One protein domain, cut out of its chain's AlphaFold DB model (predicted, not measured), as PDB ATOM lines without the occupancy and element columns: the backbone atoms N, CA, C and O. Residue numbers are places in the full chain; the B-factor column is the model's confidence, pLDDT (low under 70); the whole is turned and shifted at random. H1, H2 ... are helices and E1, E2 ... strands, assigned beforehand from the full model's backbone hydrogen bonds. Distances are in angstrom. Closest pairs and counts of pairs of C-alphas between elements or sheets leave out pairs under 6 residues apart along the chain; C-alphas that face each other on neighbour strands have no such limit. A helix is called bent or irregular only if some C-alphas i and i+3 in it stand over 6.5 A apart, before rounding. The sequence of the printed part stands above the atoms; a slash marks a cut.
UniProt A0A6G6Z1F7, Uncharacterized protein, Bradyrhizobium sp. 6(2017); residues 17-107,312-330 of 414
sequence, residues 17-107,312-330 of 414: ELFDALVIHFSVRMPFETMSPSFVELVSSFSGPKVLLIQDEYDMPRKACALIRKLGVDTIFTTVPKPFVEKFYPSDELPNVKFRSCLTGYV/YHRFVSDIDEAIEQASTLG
ATOM      1  N   GLU A  17      13.427 -13.984  -4.275       77.38
ATOM      2  CA  GLU A  17      12.581 -15.170  -4.113       77.38
ATOM      3  C   GLU A  17      12.583 -15.730  -2.680       77.38
ATOM      4  O   GLU A  17      11.735 -16.564  -2.351       77.38
ATOM      5  N   LEU A  18      13.504 -15.266  -1.826       79.31
ATOM      6  CA  LEU A  18      13.540 -15.573  -0.393       79.31
ATOM      7  C   LEU A  18      12.535 -14.764   0.441       79.31
ATOM      8  O   LEU A  18      12.320 -15.098   1.603       79.31
ATOM      9  N   PHE A  19      11.945 -13.701  -0.110       85.31
ATOM     10  CA  PHE A  19      11.065 -12.794   0.630       85.31
ATOM     11  C   PHE A  19       9.621 -12.937   0.176       85.31
ATOM     12  O   PHE A  19       9.355 -12.970  -1.024       85.31
ATOM     13  N   ASP A  20       8.675 -12.980   1.112       85.12
ATOM     14  CA  ASP A  20       7.253 -13.061   0.772       85.12
ATOM     15  C   ASP A  20       6.747 -11.770   0.116       85.12
ATOM     16  O   ASP A  20       5.970 -11.843  -0.829       85.12
ATOM     17  N   ALA A  21       7.250 -10.607   0.537       91.94
ATOM     18  CA  ALA A  21       6.853  -9.295   0.030       91.94
ATOM     19  C   ALA A  21       8.013  -8.290   0.053       91.94
ATOM     20  O   ALA A  21       9.026  -8.502   0.723       91.94
ATOM     21  N   LEU A  22       7.830  -7.169  -0.647       94.12
ATOM     22  CA  LEU A  22       8.720  -6.011  -0.610       94.12
ATOM     23  C   LEU A  22       7.985  -4.789  -0.076       94.12
ATOM     24  O   LEU A  22       6.861  -4.499  -0.485       94.12
ATOM     25  N   VAL A  23       8.670  -4.030   0.775       95.62
ATOM     26  CA  VAL A  23       8.227  -2.707   1.214       95.62
ATOM     27  C   VAL A  23       9.204  -1.671   0.673       95.62
ATOM     28  O   VAL A  23      10.388  -1.680   1.005       95.62
ATOM     29  N   ILE A  24       8.706  -0.771  -0.168       95.50
ATOM     30  CA  ILE A  24       9.449   0.364  -0.706       95.50
ATOM     31  C   ILE A  24       9.189   1.546   0.222       95.50
ATOM     32  O   ILE A  24       8.069   2.040   0.326       95.50
ATOM     33  N   HIS A  25      10.225   1.977   0.932       94.75
ATOM     34  CA  HIS A  25      10.118   3.039   1.926       94.75
ATOM     35  C   HIS A  25      10.236   4.438   1.297       94.75
ATOM     36  O   HIS A  25      10.960   4.629   0.316       94.75
ATOM     37  N   PHE A  26       9.600   5.443   1.911       92.38
ATOM     38  CA  PHE A  26       9.539   6.817   1.388       92.38
ATOM     39  C   PHE A  26      10.926   7.448   1.171       92.38
ATOM     40  O   PHE A  26      11.084   8.344   0.339       92.38
ATOM     41  N   SER A  27      11.947   6.970   1.893       90.81
ATOM     42  CA  SER A  27      13.339   7.421   1.763       90.81
ATOM     43  C   SER A  27      13.938   7.170   0.379       90.81
ATOM     44  O   SER A  27      14.929   7.805   0.036       90.81
ATOM     45  N   VAL A  28      13.338   6.287  -0.430       89.88
ATOM     46  CA  VAL A  28      13.715   6.103  -1.838       89.88
ATOM     47  C   VAL A  28      13.373   7.333  -2.677       89.88
ATOM     48  O   VAL A  28      13.973   7.490  -3.727       89.88
ATOM     49  N   ARG A  29      12.467   8.221  -2.229       89.19
ATOM     50  CA  ARG A  29      12.101   9.494  -2.886       89.19
ATOM     51  C   ARG A  29      11.717   9.334  -4.366       89.19
ATOM     52  O   ARG A  29      12.197  10.060  -5.230       89.19
ATOM     53  N   MET A  30      10.781   8.420  -4.631       85.00
ATOM     54  CA  MET A  30      10.300   8.028  -5.970       85.00
ATOM     55  C   MET A  30      10.091   9.176  -6.981       85.00
ATOM     56  O   MET A  30      10.514   9.006  -8.123       85.00
ATOM     57  N   PRO A  31       9.510  10.344  -6.623       85.88
ATOM     58  CA  PRO A  31       9.315  11.422  -7.597       85.88
ATOM     59  C   PRO A  31      10.609  12.007  -8.188       85.88
ATOM     60  O   PRO A  31      10.568  12.686  -9.212       85.88
ATOM     61  N   PHE A  32      11.752  11.764  -7.542       86.00
ATOM     62  CA  PHE A  32      13.066  12.281  -7.925       86.00
ATOM     63  C   PHE A  32      13.945  11.233  -8.623       86.00
ATOM     64  O   PHE A  32      15.131  11.482  -8.808       86.00
ATOM     65  N   GLU A  33      13.382  10.072  -8.989       80.12
ATOM     66  CA  GLU A  33      14.078   9.001  -9.728       80.12
ATOM     67  C   GLU A  33      15.383   8.530  -9.058       80.12
ATOM     68  O   GLU A  33      16.323   8.079  -9.701       80.12
ATOM     69  N   THR A  34      15.440   8.605  -7.730       85.88
ATOM     70  CA  THR A  34      16.639   8.304  -6.935       85.88
ATOM     71  C   THR A  34      16.916   6.812  -6.750       85.88
ATOM     72  O   THR A  34      17.959   6.458  -6.200       85.88
ATOM     73  N   MET A  35      16.006   5.934  -7.185       89.25
ATOM     74  CA  MET A  35      16.184   4.481  -7.135       89.25
ATOM     75  C   MET A  35      17.165   4.017  -8.216       89.25
ATOM     76  O   MET A  35      16.983   4.309  -9.396       89.25
ATOM     77  N   SER A  36      18.182   3.254  -7.822       88.69
ATOM     78  CA  SER A  36      19.216   2.752  -8.727       88.69
ATOM     79  C   SER A  36      18.623   1.854  -9.825       88.69
ATOM     80  O   SER A  36      17.764   1.020  -9.519       88.69
ATOM     81  N   PRO A  37      19.119   1.911 -11.078       89.69
ATOM     82  CA  PRO A  37      18.589   1.101 -12.180       89.69
ATOM     83  C   PRO A  37      18.538  -0.406 -11.892       89.69
ATOM     84  O   PRO A  37      17.528  -1.046 -12.170       89.69
ATOM     85  N   SER A  38      19.576  -0.957 -11.251       86.94
ATOM     86  CA  SER A  38      19.615  -2.384 -10.881       86.94
ATOM     87  C   SER A  38      18.501  -2.779  -9.902       86.94
ATOM     88  O   SER A  38      17.926  -3.858 -10.016       86.94
ATOM     89  N   PHE A  39      18.144  -1.890  -8.973       90.75
ATOM     90  CA  PHE A  39      17.020  -2.094  -8.064       90.75
ATOM     91  C   PHE A  39      15.688  -1.957  -8.789       90.75
ATOM     92  O   PHE A  39      14.772  -2.716  -8.496       90.75
ATOM     93  N   VAL A  40      15.570  -1.028  -9.742       92.50
ATOM     94  CA  VAL A  40      14.366  -0.922 -10.571       92.50
ATOM     95  C   VAL A  40      14.130  -2.231 -11.323       92.50
ATOM     96  O   VAL A  40      13.020  -2.748 -11.287       92.50
ATOM     97  N   GLU A  41      15.157  -2.800 -11.952       91.31
ATOM     98  CA  GLU A  41      15.066  -4.088 -12.651       91.31
ATOM     99  C   GLU A  41      14.711  -5.238 -11.703       91.31
ATOM    100  O   GLU A  41      13.736  -5.951 -11.948       91.31
ATOM    101  N   LEU A  42      15.446  -5.377 -10.594       90.00
ATOM    102  CA  LEU A  42      15.245  -6.460  -9.633       90.00
ATOM    103  C   LEU A  42      13.855  -6.397  -8.977       90.00
ATOM    104  O   LEU A  42      13.168  -7.406  -8.863       90.00
ATOM    105  N   VAL A  43      13.398  -5.211  -8.567       92.88
ATOM    106  CA  VAL A  43      12.070  -5.051  -7.959       92.88
ATOM    107  C   VAL A  43      10.960  -5.268  -8.987       92.88
ATOM    108  O   VAL A  43       9.939  -5.856  -8.643       92.88
ATOM    109  N   SER A  44      11.154  -4.860 -10.245       93.44
ATOM    110  CA  SER A  44      10.157  -5.083 -11.307       93.44
ATOM    111  C   SER A  44       9.989  -6.567 -11.655       93.44
ATOM    112  O   SER A  44       8.899  -6.975 -12.049       93.44
ATOM    113  N   SER A  45      11.039  -7.385 -11.509       90.81
ATOM    114  CA  SER A  45      10.965  -8.832 -11.760       90.81
ATOM    115  C   SER A  45      10.365  -9.627 -10.596       90.81
ATOM    116  O   SER A  45       9.956 -10.775 -10.776       90.81
ATOM    117  N   PHE A  46      10.264  -9.027  -9.407       90.88
ATOM    118  CA  PHE A  46       9.643  -9.662  -8.254       90.88
ATOM    119  C   PHE A  46       8.140  -9.855  -8.470       90.88
ATOM    120  O   PHE A  46       7.398  -8.901  -8.693       90.88
ATOM    121  N   SER A  47       7.662 -11.089  -8.350       88.38
ATOM    122  CA  SER A  47       6.251 -11.431  -8.564       88.38
ATOM    123  C   SER A  47       5.388 -11.385  -7.300       88.38
ATOM    124  O   SER A  47       4.171 -11.520  -7.398       88.38
ATOM    125  N   GLY A  48       5.992 -11.206  -6.121       90.69
ATOM    126  CA  GLY A  48       5.247 -11.078  -4.867       90.69
ATOM    127  C   GLY A  48       4.686  -9.667  -4.634       90.69
ATOM    128  O   GLY A  48       4.959  -8.751  -5.423       90.69
ATOM    129  N   PRO A  49       3.951  -9.481  -3.521       93.81
ATOM    130  CA  PRO A  49       3.415  -8.193  -3.105       93.81
ATOM    131  C   PRO A  49       4.469  -7.104  -2.961       93.81
ATOM    132  O   PRO A  49       5.536  -7.313  -2.375       93.81
ATOM    133  N   LYS A  50       4.138  -5.915  -3.449       95.44
ATOM    134  CA  LYS A  50       4.955  -4.711  -3.368       95.44
ATOM    135  C   LYS A  50       4.126  -3.601  -2.750       95.44
ATOM    136  O   LYS A  50       3.220  -3.046  -3.375       95.44
ATOM    137  N   VAL A  51       4.491  -3.261  -1.523       97.44
ATOM    138  CA  VAL A  51       3.891  -2.177  -0.756       97.44
ATOM    139  C   VAL A  51       4.774  -0.942  -0.878       97.44
ATOM    140  O   VAL A  51       5.968  -1.003  -0.598       97.44
ATOM    141  N   LEU A  52       4.201   0.193  -1.260       97.44
ATOM    142  CA  LEU A  52       4.880   1.484  -1.248       97.44
ATOM    143  C   LEU A  52       4.397   2.318  -0.062       97.44
ATOM    144  O   LEU A  52       3.205   2.574   0.080       97.44
ATOM    145  N   LEU A  53       5.338   2.788   0.751       97.19
ATOM    146  CA  LEU A  53       5.116   3.835   1.741       97.19
ATOM    147  C   LEU A  53       5.624   5.144   1.137       97.19
ATOM    148  O   LEU A  53       6.819   5.263   0.861       97.19
ATOM    149  N   ILE A  54       4.746   6.117   0.910       95.31
ATOM    150  CA  ILE A  54       5.108   7.373   0.245       95.31
ATOM    151  C   ILE A  54       4.618   8.586   1.046       95.31
ATOM    152  O   ILE A  54       3.608   8.530   1.736       95.31
ATOM    153  N   GLN A  55       5.405   9.661   1.003       94.12
ATOM    154  CA  GLN A  55       5.136  10.958   1.628       94.12
ATOM    155  C   GLN A  55       5.648  12.074   0.709       94.12
ATOM    156  O   GLN A  55       6.407  11.801  -0.226       94.12
ATOM    157  N   ASP A  56       5.268  13.319   1.008       92.50
ATOM    158  CA  ASP A  56       5.539  14.509   0.186       92.50
ATOM    159  C   ASP A  56       5.031  14.345  -1.257       92.50
ATOM    160  O   ASP A  56       5.666  14.764  -2.222       92.50
ATOM    161  N   GLU A  57       3.866  13.711  -1.419       93.50
ATOM    162  CA  GLU A  57       3.346  13.274  -2.725       93.50
ATOM    163  C   GLU A  57       2.962  14.442  -3.647       93.50
ATOM    164  O   GLU A  57       2.675  14.242  -4.824       93.50
ATOM    165  N   TYR A  58       2.966  15.671  -3.122       92.06
ATOM    166  CA  TYR A  58       2.755  16.906  -3.880       92.06
ATOM    167  C   TYR A  58       3.948  17.269  -4.775       92.06
ATOM    168  O   TYR A  58       3.786  18.079  -5.687       92.06
ATOM    169  N   ASP A  59       5.118  16.659  -4.553       90.94
ATOM    170  CA  ASP A  59       6.274  16.760  -5.440       90.94
ATOM    171  C   ASP A  59       6.166  15.721  -6.569       90.94
ATOM    172  O   ASP A  59       6.356  14.528  -6.349       90.94
ATOM    173  N   MET A  60       5.909  16.176  -7.798       93.56
ATOM    174  CA  MET A  60       5.981  15.390  -9.043       93.56
ATOM    175  C   MET A  60       5.265  14.016  -9.032       93.56
ATOM    176  O   MET A  60       5.848  13.014  -9.473       93.56
ATOM    177  N   PRO A  61       3.998  13.911  -8.582       94.50
ATOM    178  CA  PRO A  61       3.301  12.629  -8.467       94.50
ATOM    179  C   PRO A  61       3.167  11.861  -9.782       94.50
ATOM    180  O   PRO A  61       3.092  10.635  -9.755       94.50
ATOM    181  N   ARG A  62       3.199  12.522 -10.947       94.94
ATOM    182  CA  ARG A  62       3.150  11.819 -12.240       94.94
ATOM    183  C   ARG A  62       4.434  11.039 -12.530       94.94
ATOM    184  O   ARG A  62       4.373   9.915 -13.028       94.94
ATOM    185  N   LYS A  63       5.596  11.565 -12.124       93.69
ATOM    186  CA  LYS A  63       6.863  10.811 -12.171       93.69
ATOM    187  C   LYS A  63       6.828   9.618 -11.223       93.69
ATOM    188  O   LYS A  63       7.242   8.520 -11.595       93.69
ATOM    189  N   ALA A  64       6.256   9.805 -10.032       94.50
ATOM    190  CA  ALA A  64       6.039   8.699  -9.109       94.50
ATOM    191  C   ALA A  64       5.123   7.625  -9.722       94.50
ATOM    192  O   ALA A  64       5.486   6.454  -9.675       94.50
ATOM    193  N   CYS A  65       4.003   7.996 -10.359       95.62
ATOM    194  CA  CYS A  65       3.087   7.057 -11.027       95.62
ATOM    195  C   CYS A  65       3.793   6.221 -12.103       95.62
ATOM    196  O   CYS A  65       3.624   5.001 -12.154       95.62
ATOM    197  N   ALA A  66       4.646   6.846 -12.921       93.62
ATOM    198  CA  ALA A  66       5.436   6.133 -13.923       93.62
ATOM    199  C   ALA A  66       6.329   5.049 -13.297       93.62
ATOM    200  O   ALA A  66       6.349   3.916 -13.788       93.62
ATOM    201  N   LEU A  67       7.022   5.365 -12.198       93.81
ATOM    202  CA  LEU A  67       7.882   4.404 -11.511       93.81
ATOM    203  C   LEU A  67       7.073   3.338 -10.751       93.81
ATOM    204  O   LEU A  67       7.395   2.162 -10.853       93.81
ATOM    205  N   ILE A  68       5.983   3.711 -10.073       95.88
ATOM    206  CA  ILE A  68       5.038   2.791  -9.408       95.88
ATOM    207  C   ILE A  68       4.549   1.721 -10.389       95.88
ATOM    208  O   ILE A  68       4.630   0.526 -10.099       95.88
ATOM    209  N   ARG A  69       4.105   2.148 -11.576       95.31
ATOM    210  CA  ARG A  69       3.653   1.253 -12.645       95.31
ATOM    211  C   ARG A  69       4.779   0.357 -13.148       95.31
ATOM    212  O   ARG A  69       4.562  -0.837 -13.317       95.31
ATOM    213  N   LYS A  70       5.978   0.913 -13.364       94.75
ATOM    214  CA  LYS A  70       7.149   0.145 -13.812       94.75
ATOM    215  C   LYS A  70       7.515  -0.963 -12.823       94.75
ATOM    216  O   LYS A  70       7.774  -2.080 -13.247       94.75
ATOM    217  N   LEU A  71       7.498  -0.653 -11.527       94.88
ATOM    218  CA  LEU A  71       7.810  -1.609 -10.466       94.88
ATOM    219  C   LEU A  71       6.690  -2.631 -10.226       94.88
ATOM    220  O   LEU A  71       6.926  -3.631  -9.554       94.88
ATOM    221  N   GLY A  72       5.475  -2.391 -10.728       94.81
ATOM    222  CA  GLY A  72       4.319  -3.240 -10.446       94.81
ATOM    223  C   GLY A  72       3.947  -3.231  -8.963       94.81
ATOM    224  O   GLY A  72       3.749  -4.297  -8.378       94.81
ATOM    225  N   VAL A  73       3.930  -2.040  -8.352       95.94
ATOM    226  CA  VAL A  73       3.411  -1.822  -6.993       95.94
ATOM    227  C   VAL A  73       1.907  -2.075  -6.988       95.94
ATOM    228  O   VAL A  73       1.196  -1.532  -7.829       95.94
ATOM    229  N   ASP A  74       1.427  -2.872  -6.037       94.25
ATOM    230  CA  ASP A  74       0.004  -3.215  -5.914       94.25
ATOM    231  C   ASP A  74      -0.698  -2.483  -4.766       94.25
ATOM    232  O   ASP A  74      -1.911  -2.287  -4.819       94.25
ATOM    233  N   THR A  75       0.045  -2.036  -3.749       97.50
ATOM    234  CA  THR A  75      -0.527  -1.347  -2.589       97.50
ATOM    235  C   THR A  75       0.285  -0.107  -2.233       97.50
ATOM    236  O   THR A  75       1.506  -0.169  -2.096       97.50
ATOM    237  N   ILE A  76      -0.391   1.026  -2.036       98.00
ATOM    238  CA  ILE A  76       0.210   2.298  -1.630       98.00
ATOM    239  C   ILE A  76      -0.388   2.741  -0.299       98.00
ATOM    240  O   ILE A  76      -1.599   2.925  -0.179       98.00
ATOM    241  N   PHE A  77       0.480   2.977   0.681       98.06
ATOM    242  CA  PHE A  77       0.158   3.735   1.880       98.06
ATOM    243  C   PHE A  77       0.446   5.209   1.608       98.06
ATOM    244  O   PHE A  77       1.605   5.593   1.437       98.06
ATOM    245  N   THR A  78      -0.622   6.000   1.528       97.06
ATOM    246  CA  THR A  78      -0.603   7.397   1.085       97.06
ATOM    247  C   THR A  78      -1.026   8.349   2.197       97.06
ATOM    248  O   THR A  78      -1.941   8.048   2.972       97.06
ATOM    249  N   THR A  79      -0.391   9.522   2.241       95.88
ATOM    250  CA  THR A  79      -0.797  10.626   3.130       95.88
ATOM    251  C   THR A  79      -1.764  11.600   2.450       95.88
ATOM    252  O   THR A  79      -2.272  12.524   3.086       95.88
ATOM    253  N   VAL A  80      -2.071  11.380   1.166       95.81
ATOM    254  CA  VAL A  80      -3.058  12.155   0.411       95.81
ATOM    255  C   VAL A  80      -4.451  11.940   1.015       95.81
ATOM    256  O   VAL A  80      -4.919  10.799   1.113       95.81
ATOM    257  N   PRO A  81      -5.176  13.011   1.392       94.12
ATOM    258  CA  PRO A  81      -6.553  12.873   1.845       94.12
ATOM    259  C   PRO A  81      -7.437  12.248   0.766       94.12
ATOM    260  O   PRO A  81      -7.349  12.609  -0.407       94.12
ATOM    261  N   LYS A  82      -8.344  11.352   1.178       93.56
ATOM    262  CA  LYS A  82      -9.206  10.556   0.281       93.56
ATOM    263  C   LYS A  82      -9.828  11.336  -0.892       93.56
ATOM    264  O   LYS A  82      -9.769  10.815  -2.001       93.56
ATOM    265  N   PRO A  83     -10.373  12.561  -0.714       94.25
ATOM    266  CA  PRO A  83     -10.968  13.315  -1.822       94.25
ATOM    267  C   PRO A  83      -9.994  13.676  -2.951       94.25
ATOM    268  O   PRO A  83     -10.432  13.955  -4.062       94.25
ATOM    269  N   PHE A  84      -8.686  13.688  -2.681       96.06
ATOM    270  CA  PHE A  84      -7.660  14.073  -3.647       96.06
ATOM    271  C   PHE A  84      -6.894  12.885  -4.232       96.06
ATOM    272  O   PHE A  84      -6.113  13.103  -5.151       96.06
ATOM    273  N   VAL A  85      -7.120  11.648  -3.767       96.38
ATOM    274  CA  VAL A  85      -6.358  10.467  -4.222       96.38
ATOM    275  C   VAL A  85      -6.380  10.338  -5.747       96.38
ATOM    276  O   VAL A  85      -5.309  10.257  -6.333       96.38
ATOM    277  N   GLU A  86      -7.543  10.462  -6.396       95.88
ATOM    278  CA  GLU A  86      -7.667  10.398  -7.868       95.88
ATOM    279  C   GLU A  86      -6.837  11.477  -8.587       95.88
ATOM    280  O   GLU A  86      -6.330  11.278  -9.688       95.88
ATOM    281  N   LYS A  87      -6.647  12.642  -7.960       95.62
ATOM    282  CA  LYS A  87      -5.865  13.734  -8.548       95.62
ATOM    283  C   LYS A  87      -4.367  13.416  -8.540       95.62
ATOM    284  O   LYS A  87      -3.670  13.717  -9.513       95.62
ATOM    285  N   PHE A  88      -3.877  12.797  -7.466       96.00
ATOM    286  CA  PHE A  88      -2.480  12.372  -7.332       96.00
ATOM    287  C   PHE A  88      -2.202  11.080  -8.100       96.00
ATOM    288  O   PHE A  88      -1.175  10.982  -8.765       96.00
ATOM    289  N   TYR A  89      -3.150  10.150  -8.070       96.19
ATOM    290  CA  TYR A  89      -3.055   8.807  -8.618       96.19
ATOM    291  C   TYR A  89      -4.299   8.490  -9.457       96.19
ATOM    292  O   TYR A  89      -5.225   7.852  -8.956       96.19
ATOM    293  N   PRO A  90      -4.344   8.952 -10.716       95.69
ATOM    294  CA  PRO A  90      -5.459   8.680 -11.606       95.69
ATOM    295  C   PRO A  90      -5.660   7.178 -11.785       95.69
ATOM    296  O   PRO A  90      -4.704   6.419 -11.984       95.69
ATOM    297  N   SER A  91      -6.912   6.745 -11.703       94.88
ATOM    298  CA  SER A  91      -7.283   5.334 -11.810       94.88
ATOM    299  C   SER A  91      -6.981   4.739 -13.190       94.88
ATOM    300  O   SER A  91      -6.752   3.539 -13.302       94.88
ATOM    301  N   ASP A  92      -6.903   5.554 -14.241       94.50
ATOM    302  CA  ASP A  92      -6.457   5.139 -15.574       94.50
ATOM    303  C   ASP A  92      -4.932   4.936 -15.664       94.50
ATOM    304  O   ASP A  92      -4.470   4.086 -16.429       94.50
ATOM    305  N   GLU A  93      -4.142   5.646 -14.852       94.06
ATOM    306  CA  GLU A  93      -2.692   5.433 -14.735       94.06
ATOM    307  C   GLU A  93      -2.343   4.232 -13.835       94.06
ATOM    308  O   GLU A  93      -1.376   3.513 -14.117       94.06
ATOM    309  N   LEU A  94      -3.117   4.006 -12.765       95.69
ATOM    310  CA  LEU A  94      -2.862   3.000 -11.722       95.69
ATOM    311  C   LEU A  94      -4.109   2.141 -11.377       95.69
ATOM    312  O   LEU A  94      -4.506   2.071 -10.212       95.69
ATOM    313  N   PRO A  95      -4.713   1.418 -12.343       91.62
ATOM    314  CA  PRO A  95      -6.046   0.806 -12.193       91.62
ATOM    315  C   PRO A  95      -6.154  -0.316 -11.156       91.62
ATOM    316  O   PRO A  95      -7.238  -0.580 -10.644       91.62
ATOM    317  N   ASN A  96      -5.048  -0.993 -10.847       89.62
ATOM    318  CA  ASN A  96      -5.036  -2.160  -9.960       89.62
ATOM    319  C   ASN A  96      -4.384  -1.873  -8.602       89.62
ATOM    320  O   ASN A  96      -4.130  -2.800  -7.834       89.62
ATOM    321  N   VAL A  97      -4.083  -0.604  -8.315       95.94
ATOM    322  CA  VAL A  97      -3.403  -0.213  -7.084       95.94
ATOM    323  C   VAL A  97      -4.417   0.016  -5.970       95.94
ATOM    324  O   VAL A  97      -5.385   0.759  -6.118       95.94
ATOM    325  N   LYS A  98      -4.178  -0.609  -4.819       96.12
ATOM    326  CA  LYS A  98      -4.957  -0.404  -3.597       96.12
ATOM    327  C   LYS A  98      -4.356   0.742  -2.795       96.12
ATOM    328  O   LYS A  98      -3.175   0.716  -2.458       96.12
ATOM    329  N   PHE A  99      -5.179   1.714  -2.421       97.38
ATOM    330  CA  PHE A  99      -4.757   2.844  -1.594       97.38
ATOM    331  C   PHE A  99      -5.195   2.649  -0.143       97.38
ATOM    332  O   PHE A  99      -6.373   2.419   0.138       97.38
ATOM    333  N   ARG A 100      -4.249   2.774   0.790       97.25
ATOM    334  CA  ARG A 100      -4.484   2.793   2.237       97.25
ATOM    335  C   ARG A 100      -4.022   4.136   2.793       97.25
ATOM    336  O   ARG A 100      -2.909   4.570   2.525       97.25
ATOM    337  N   SER A 101      -4.879   4.819   3.546       95.75
ATOM    338  CA  SER A 101      -4.489   6.077   4.187       95.75
ATOM    339  C   SER A 101      -3.513   5.804   5.331       95.75
ATOM    340  O   SER A 101      -3.742   4.891   6.121       95.75
ATOM    341  N   CYS A 102      -2.462   6.608   5.445       96.06
ATOM    342  CA  CYS A 102      -1.537   6.584   6.572       96.06
ATOM    343  C   CYS A 102      -1.201   8.004   7.045       96.06
ATOM    344  O   CYS A 102      -1.455   8.992   6.355       96.06
ATOM    345  N   LEU A 103      -0.640   8.105   8.249       95.75
ATOM    346  CA  LEU A 103      -0.124   9.356   8.796       95.75
ATOM    347  C   LEU A 103       1.342   9.569   8.405       95.75
ATOM    348  O   LEU A 103       2.076   8.627   8.102       95.75
ATOM    349  N   THR A 104       1.795  10.823   8.490       93.50
ATOM    350  CA  THR A 104       3.204  11.182   8.249       93.50
ATOM    351  C   THR A 104       4.155  10.640   9.328       93.50
ATOM    352  O   THR A 104       5.365  10.557   9.115       93.50
ATOM    353  N   GLY A 105       3.613  10.215  10.471       93.69
ATOM    354  CA  GLY A 105       4.299   9.439  11.499       93.69
ATOM    355  C   GLY A 105       3.338   8.988  12.597       93.69
ATOM    356  O   GLY A 105       2.190   9.433  12.647       93.69
ATOM    357  N   TYR A 106       3.827   8.096  13.455       94.56
ATOM    358  CA  TYR A 106       3.054   7.411  14.490       94.56
ATOM    359  C   TYR A 106       3.779   7.478  15.841       94.56
ATOM    360  O   TYR A 106       4.942   7.873  15.927       94.56
ATOM    361  N   VAL A 107       3.082   7.099  16.908       93.19
ATOM    362  CA  VAL A 107       3.602   7.061  18.279       93.19
ATOM    363  C   VAL A 107       4.436   5.781  18.469       93.19
ATOM    364  O   VAL A 107       3.935   4.693  18.175       93.19
ATOM    365  N   TYR A 312       2.827   2.877  16.228       93.94
ATOM    366  CA  TYR A 312       3.507   2.167  15.136       93.94
ATOM    367  C   TYR A 312       3.065   0.704  15.016       93.94
ATOM    368  O   TYR A 312       2.949   0.210  13.899       93.94
ATOM    369  N   HIS A 313       2.736   0.026  16.121       91.94
ATOM    370  CA  HIS A 313       2.196  -1.335  16.077       91.94
ATOM    371  C   HIS A 313       0.904  -1.449  15.245       91.94
ATOM    372  O   HIS A 313       0.694  -2.467  14.587       91.94
ATOM    373  N   ARG A 314       0.045  -0.415  15.225       94.38
ATOM    374  CA  ARG A 314      -1.148  -0.391  14.360       94.38
ATOM    375  C   ARG A 314      -0.783  -0.214  12.903       94.38
ATOM    376  O   ARG A 314      -1.250  -0.980  12.073       94.38
ATOM    377  N   PHE A 315       0.113   0.721  12.612       95.81
ATOM    378  CA  PHE A 315       0.598   0.917  11.253       95.81
ATOM    379  C   PHE A 315       1.264  -0.345  10.680       95.81
ATOM    380  O   PHE A 315       1.023  -0.698   9.530       95.81
ATOM    381  N   VAL A 316       2.059  -1.055  11.487       94.31
ATOM    382  CA  VAL A 316       2.672  -2.333  11.095       94.31
ATOM    383  C   VAL A 316       1.607  -3.404  10.860       94.31
ATOM    384  O   VAL A 316       1.652  -4.064   9.828       94.31
ATOM    385  N   SER A 317       0.606  -3.515  11.741       95.06
ATOM    386  CA  SER A 317      -0.529  -4.429  11.542       95.06
ATOM    387  C   SER A 317      -1.251  -4.171  10.215       95.06
ATOM    388  O   SER A 317      -1.585  -5.116   9.507       95.06
ATOM    389  N   ASP A 318      -1.454  -2.905   9.837       96.06
ATOM    390  CA  ASP A 318      -2.100  -2.556   8.567       96.06
ATOM    391  C   ASP A 318      -1.250  -2.964   7.350       96.06
ATOM    392  O   ASP A 318      -1.798  -3.348   6.311       96.06
ATOM    393  N   ILE A 319       0.083  -2.873   7.461       95.38
ATOM    394  CA  ILE A 319       1.025  -3.346   6.434       95.38
ATOM    395  C   ILE A 319       0.969  -4.870   6.326       95.38
ATOM    396  O   ILE A 319       0.875  -5.386   5.213       95.38
ATOM    397  N   ASP A 320       0.980  -5.583   7.452       94.50
ATOM    398  CA  ASP A 320       0.887  -7.044   7.477       94.50
ATOM    399  C   ASP A 320      -0.416  -7.518   6.817       94.50
ATOM    400  O   ASP A 320      -0.399  -8.394   5.951       94.50
ATOM    401  N   GLU A 321      -1.545  -6.873   7.124       94.94
ATOM    402  CA  GLU A 321      -2.825  -7.146   6.465       94.94
ATOM    403  C   GLU A 321      -2.784  -6.883   4.956       94.94
ATOM    404  O   GLU A 321      -3.360  -7.643   4.173       94.94
ATOM    405  N   ALA A 322      -2.133  -5.801   4.525       94.38
ATOM    406  CA  ALA A 322      -1.979  -5.497   3.107       94.38
ATOM    407  C   ALA A 322      -1.163  -6.579   2.384       94.38
ATOM    408  O   ALA A 322      -1.557  -7.021   1.303       94.38
ATOM    409  N   ILE A 323      -0.069  -7.036   2.999       93.06
ATOM    410  CA  ILE A 323       0.783  -8.104   2.469       93.06
ATOM    411  C   ILE A 323       0.016  -9.426   2.393       93.06
ATOM    412  O   ILE A 323       0.078 -10.100   1.363       93.06
ATOM    413  N   GLU A 324      -0.733  -9.793   3.433       91.56
ATOM    414  CA  GLU A 324      -1.529 -11.026   3.466       91.56
ATOM    415  C   GLU A 324      -2.610 -11.013   2.372       91.56
ATOM    416  O   GLU A 324      -2.757 -11.962   1.598       91.56
ATOM    417  N   GLN A 325      -3.329  -9.895   2.230       89.38
ATOM    418  CA  GLN A 325      -4.342  -9.725   1.184       89.38
ATOM    419  C   GLN A 325      -3.745  -9.779  -0.225       89.38
ATOM    420  O   GLN A 325      -4.352 -10.342  -1.135       89.38
ATOM    421  N   ALA A 326      -2.576  -9.178  -0.437       87.25
ATOM    422  CA  ALA A 326      -1.896  -9.224  -1.726       87.25
ATOM    423  C   ALA A 326      -1.327 -10.625  -2.023       87.25
ATOM    424  O   ALA A 326      -1.389 -11.080  -3.162       87.25
ATOM    425  N   SER A 327      -0.842 -11.340  -1.004       83.88
ATOM    426  CA  SER A 327      -0.304 -12.701  -1.134       83.88
ATOM    427  C   SER A 327      -1.383 -13.737  -1.444       83.88
ATOM    428  O   SER A 327      -1.150 -14.647  -2.233       83.88
ATOM    429  N   THR A 328      -2.559 -13.611  -0.826       80.44
ATOM    430  CA  THR A 328      -3.691 -14.538  -1.007       80.44
ATOM    431  C   THR A 328      -4.405 -14.356  -2.344       80.44
ATOM    432  O   THR A 328      -4.874 -15.331  -2.925       80.44
ATOM    433  N   LEU A 329      -4.484 -13.118  -2.840       74.31
ATOM    434  CA  LEU A 329      -5.119 -12.785  -4.120       74.31
ATOM    435  C   LEU A 329      -4.145 -12.814  -5.309       74.31
ATOM    436  O   LEU A 329      -4.580 -12.755  -6.458       74.31
ATOM    437  N   GLY A 330      -2.840 -12.854  -5.038       68.50
ATOM    438  CA  GLY A 330      -1.784 -12.849  -6.044       68.50
ATOM    439  C   GLY A 330      -1.571 -14.207  -6.725       68.50
ATOM    440  O   GLY A 330      -2.079 -15.236  -6.272       68.50
TER     441      GLY A 330
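What this domain is: This is residues 17 to 107 and 312 to 330 of the 414 residues of an uncharacterized protein of Bradyrhizobium sp. 6(2017) (UniProt A0A6G6Z1F7). A small parallel sheet of four short strands sits in the middle, with the long helix H4 over one of its faces and running along the strands. H1 and H2 meet in a layer across the sheet from H4, set off from the strands, while the short H3 sits beyond the last residues of E3 and E4. The 110 printed residues hold four named helices and four named strands in the order E1 H1 E2 H2 E3 H3 E4 H4; the sheet's order is E1, E2, E3, E4, all parallel. The class is mixed, helices and strands. The whole is compact, with a radius of gyration of the C-alphas of 13.3 A, and rounded, spanning 36 by 33 by 26 A.

How they stand to each other: The sheet starts with E1, residues 22 to 24, an edge strand parallel to E2, residues 50 to 53, at 28 degrees; N 24 and O 51 are 2.8 A apart, within hydrogen-bond range. E2 is parallel to E3, residues 75 to 78, at 3 degrees, with N 77 and O 52 at 2.8 A. E3 is parallel to the other edge strand, E4, residues 98 to 101, at 27 degrees, with N 100 and O 76 at 2.8 A. From edge to edge the strands' lines turn by 55 degrees. H1, residues 37 to 45, is only just not on the sheet, with 4 pairs of C-alphas within 10 A. H1 and H2, residues 61 to 71, touch, their closest C-alphas being those of Ser 44 and Leu 71 at 4.3 A. These two helices run the same way at a steep tilt of 61 degrees. H2 is only just on the sheet, with 5 pairs of C-alphas within 10 A, and only grazes it with residues 68 to 71. H3, residues 82 to 88, also only grazes the sheet. H2 and H3 are close but not clearly touching, about perpendicular at 81 degrees; their closest C-alphas, of Pro 61 and Phe 88, are 5.9 A apart. E1, H1, E2, then E2, H2, E3, then E3, H3, E4 are strand-helix-strand units, two parallel neighbour strands with a helix between, each with a right-handed crossover. H4, residues 312 to 329, makes two layers with the sheet, a helix on one face of it, at a height over the sheet of 9.3 A. It lies over E2 and, with 3 C-alphas, only just over E3. It runs along the strands, at 17 degrees to E2 on the local plane. The closest C-alphas of E2 and H4 are those of Val 51 and Ile 323, 7.4 A apart. H4 is apart from H1, H2 and H3. In H1, H2 and H4 every O i to N i+4 pair is within hydrogen-bond range; in H3 1 of 3 is, beside 3 of 4 O i to N i+3 pairs.

Where its parts are: E1 is 6.4 A long and begins at C-alpha 22, (8.720, -6.011, -0.610). H1 measures 12.5 A, E2 10.0 A, H2 15.1 A and E3 9.5 A. H3 is 10.3 A long and irregular, with C-alphas 83 and 86 7.5 A apart. E4 measures 10.1 A. H4 is 25.9 A long, from C-alpha 312 at (3.507, 2.167, 15.136) to C-alpha 329 at (-5.119, -12.785, -4.120).

The domain as a whole: The two C-alphas farthest apart are those of Leu 18 and Pro 83, at 37.9 A. Residues 108 to 311 are cut out and not printed, and C-alphas 107 and 312 are 5.8 A apart across the cut. Of the links printed whole, E1 to H1 is long, with 12 residues. The mean pLDDT of the printed part is 92.4; residue 330 is under 70.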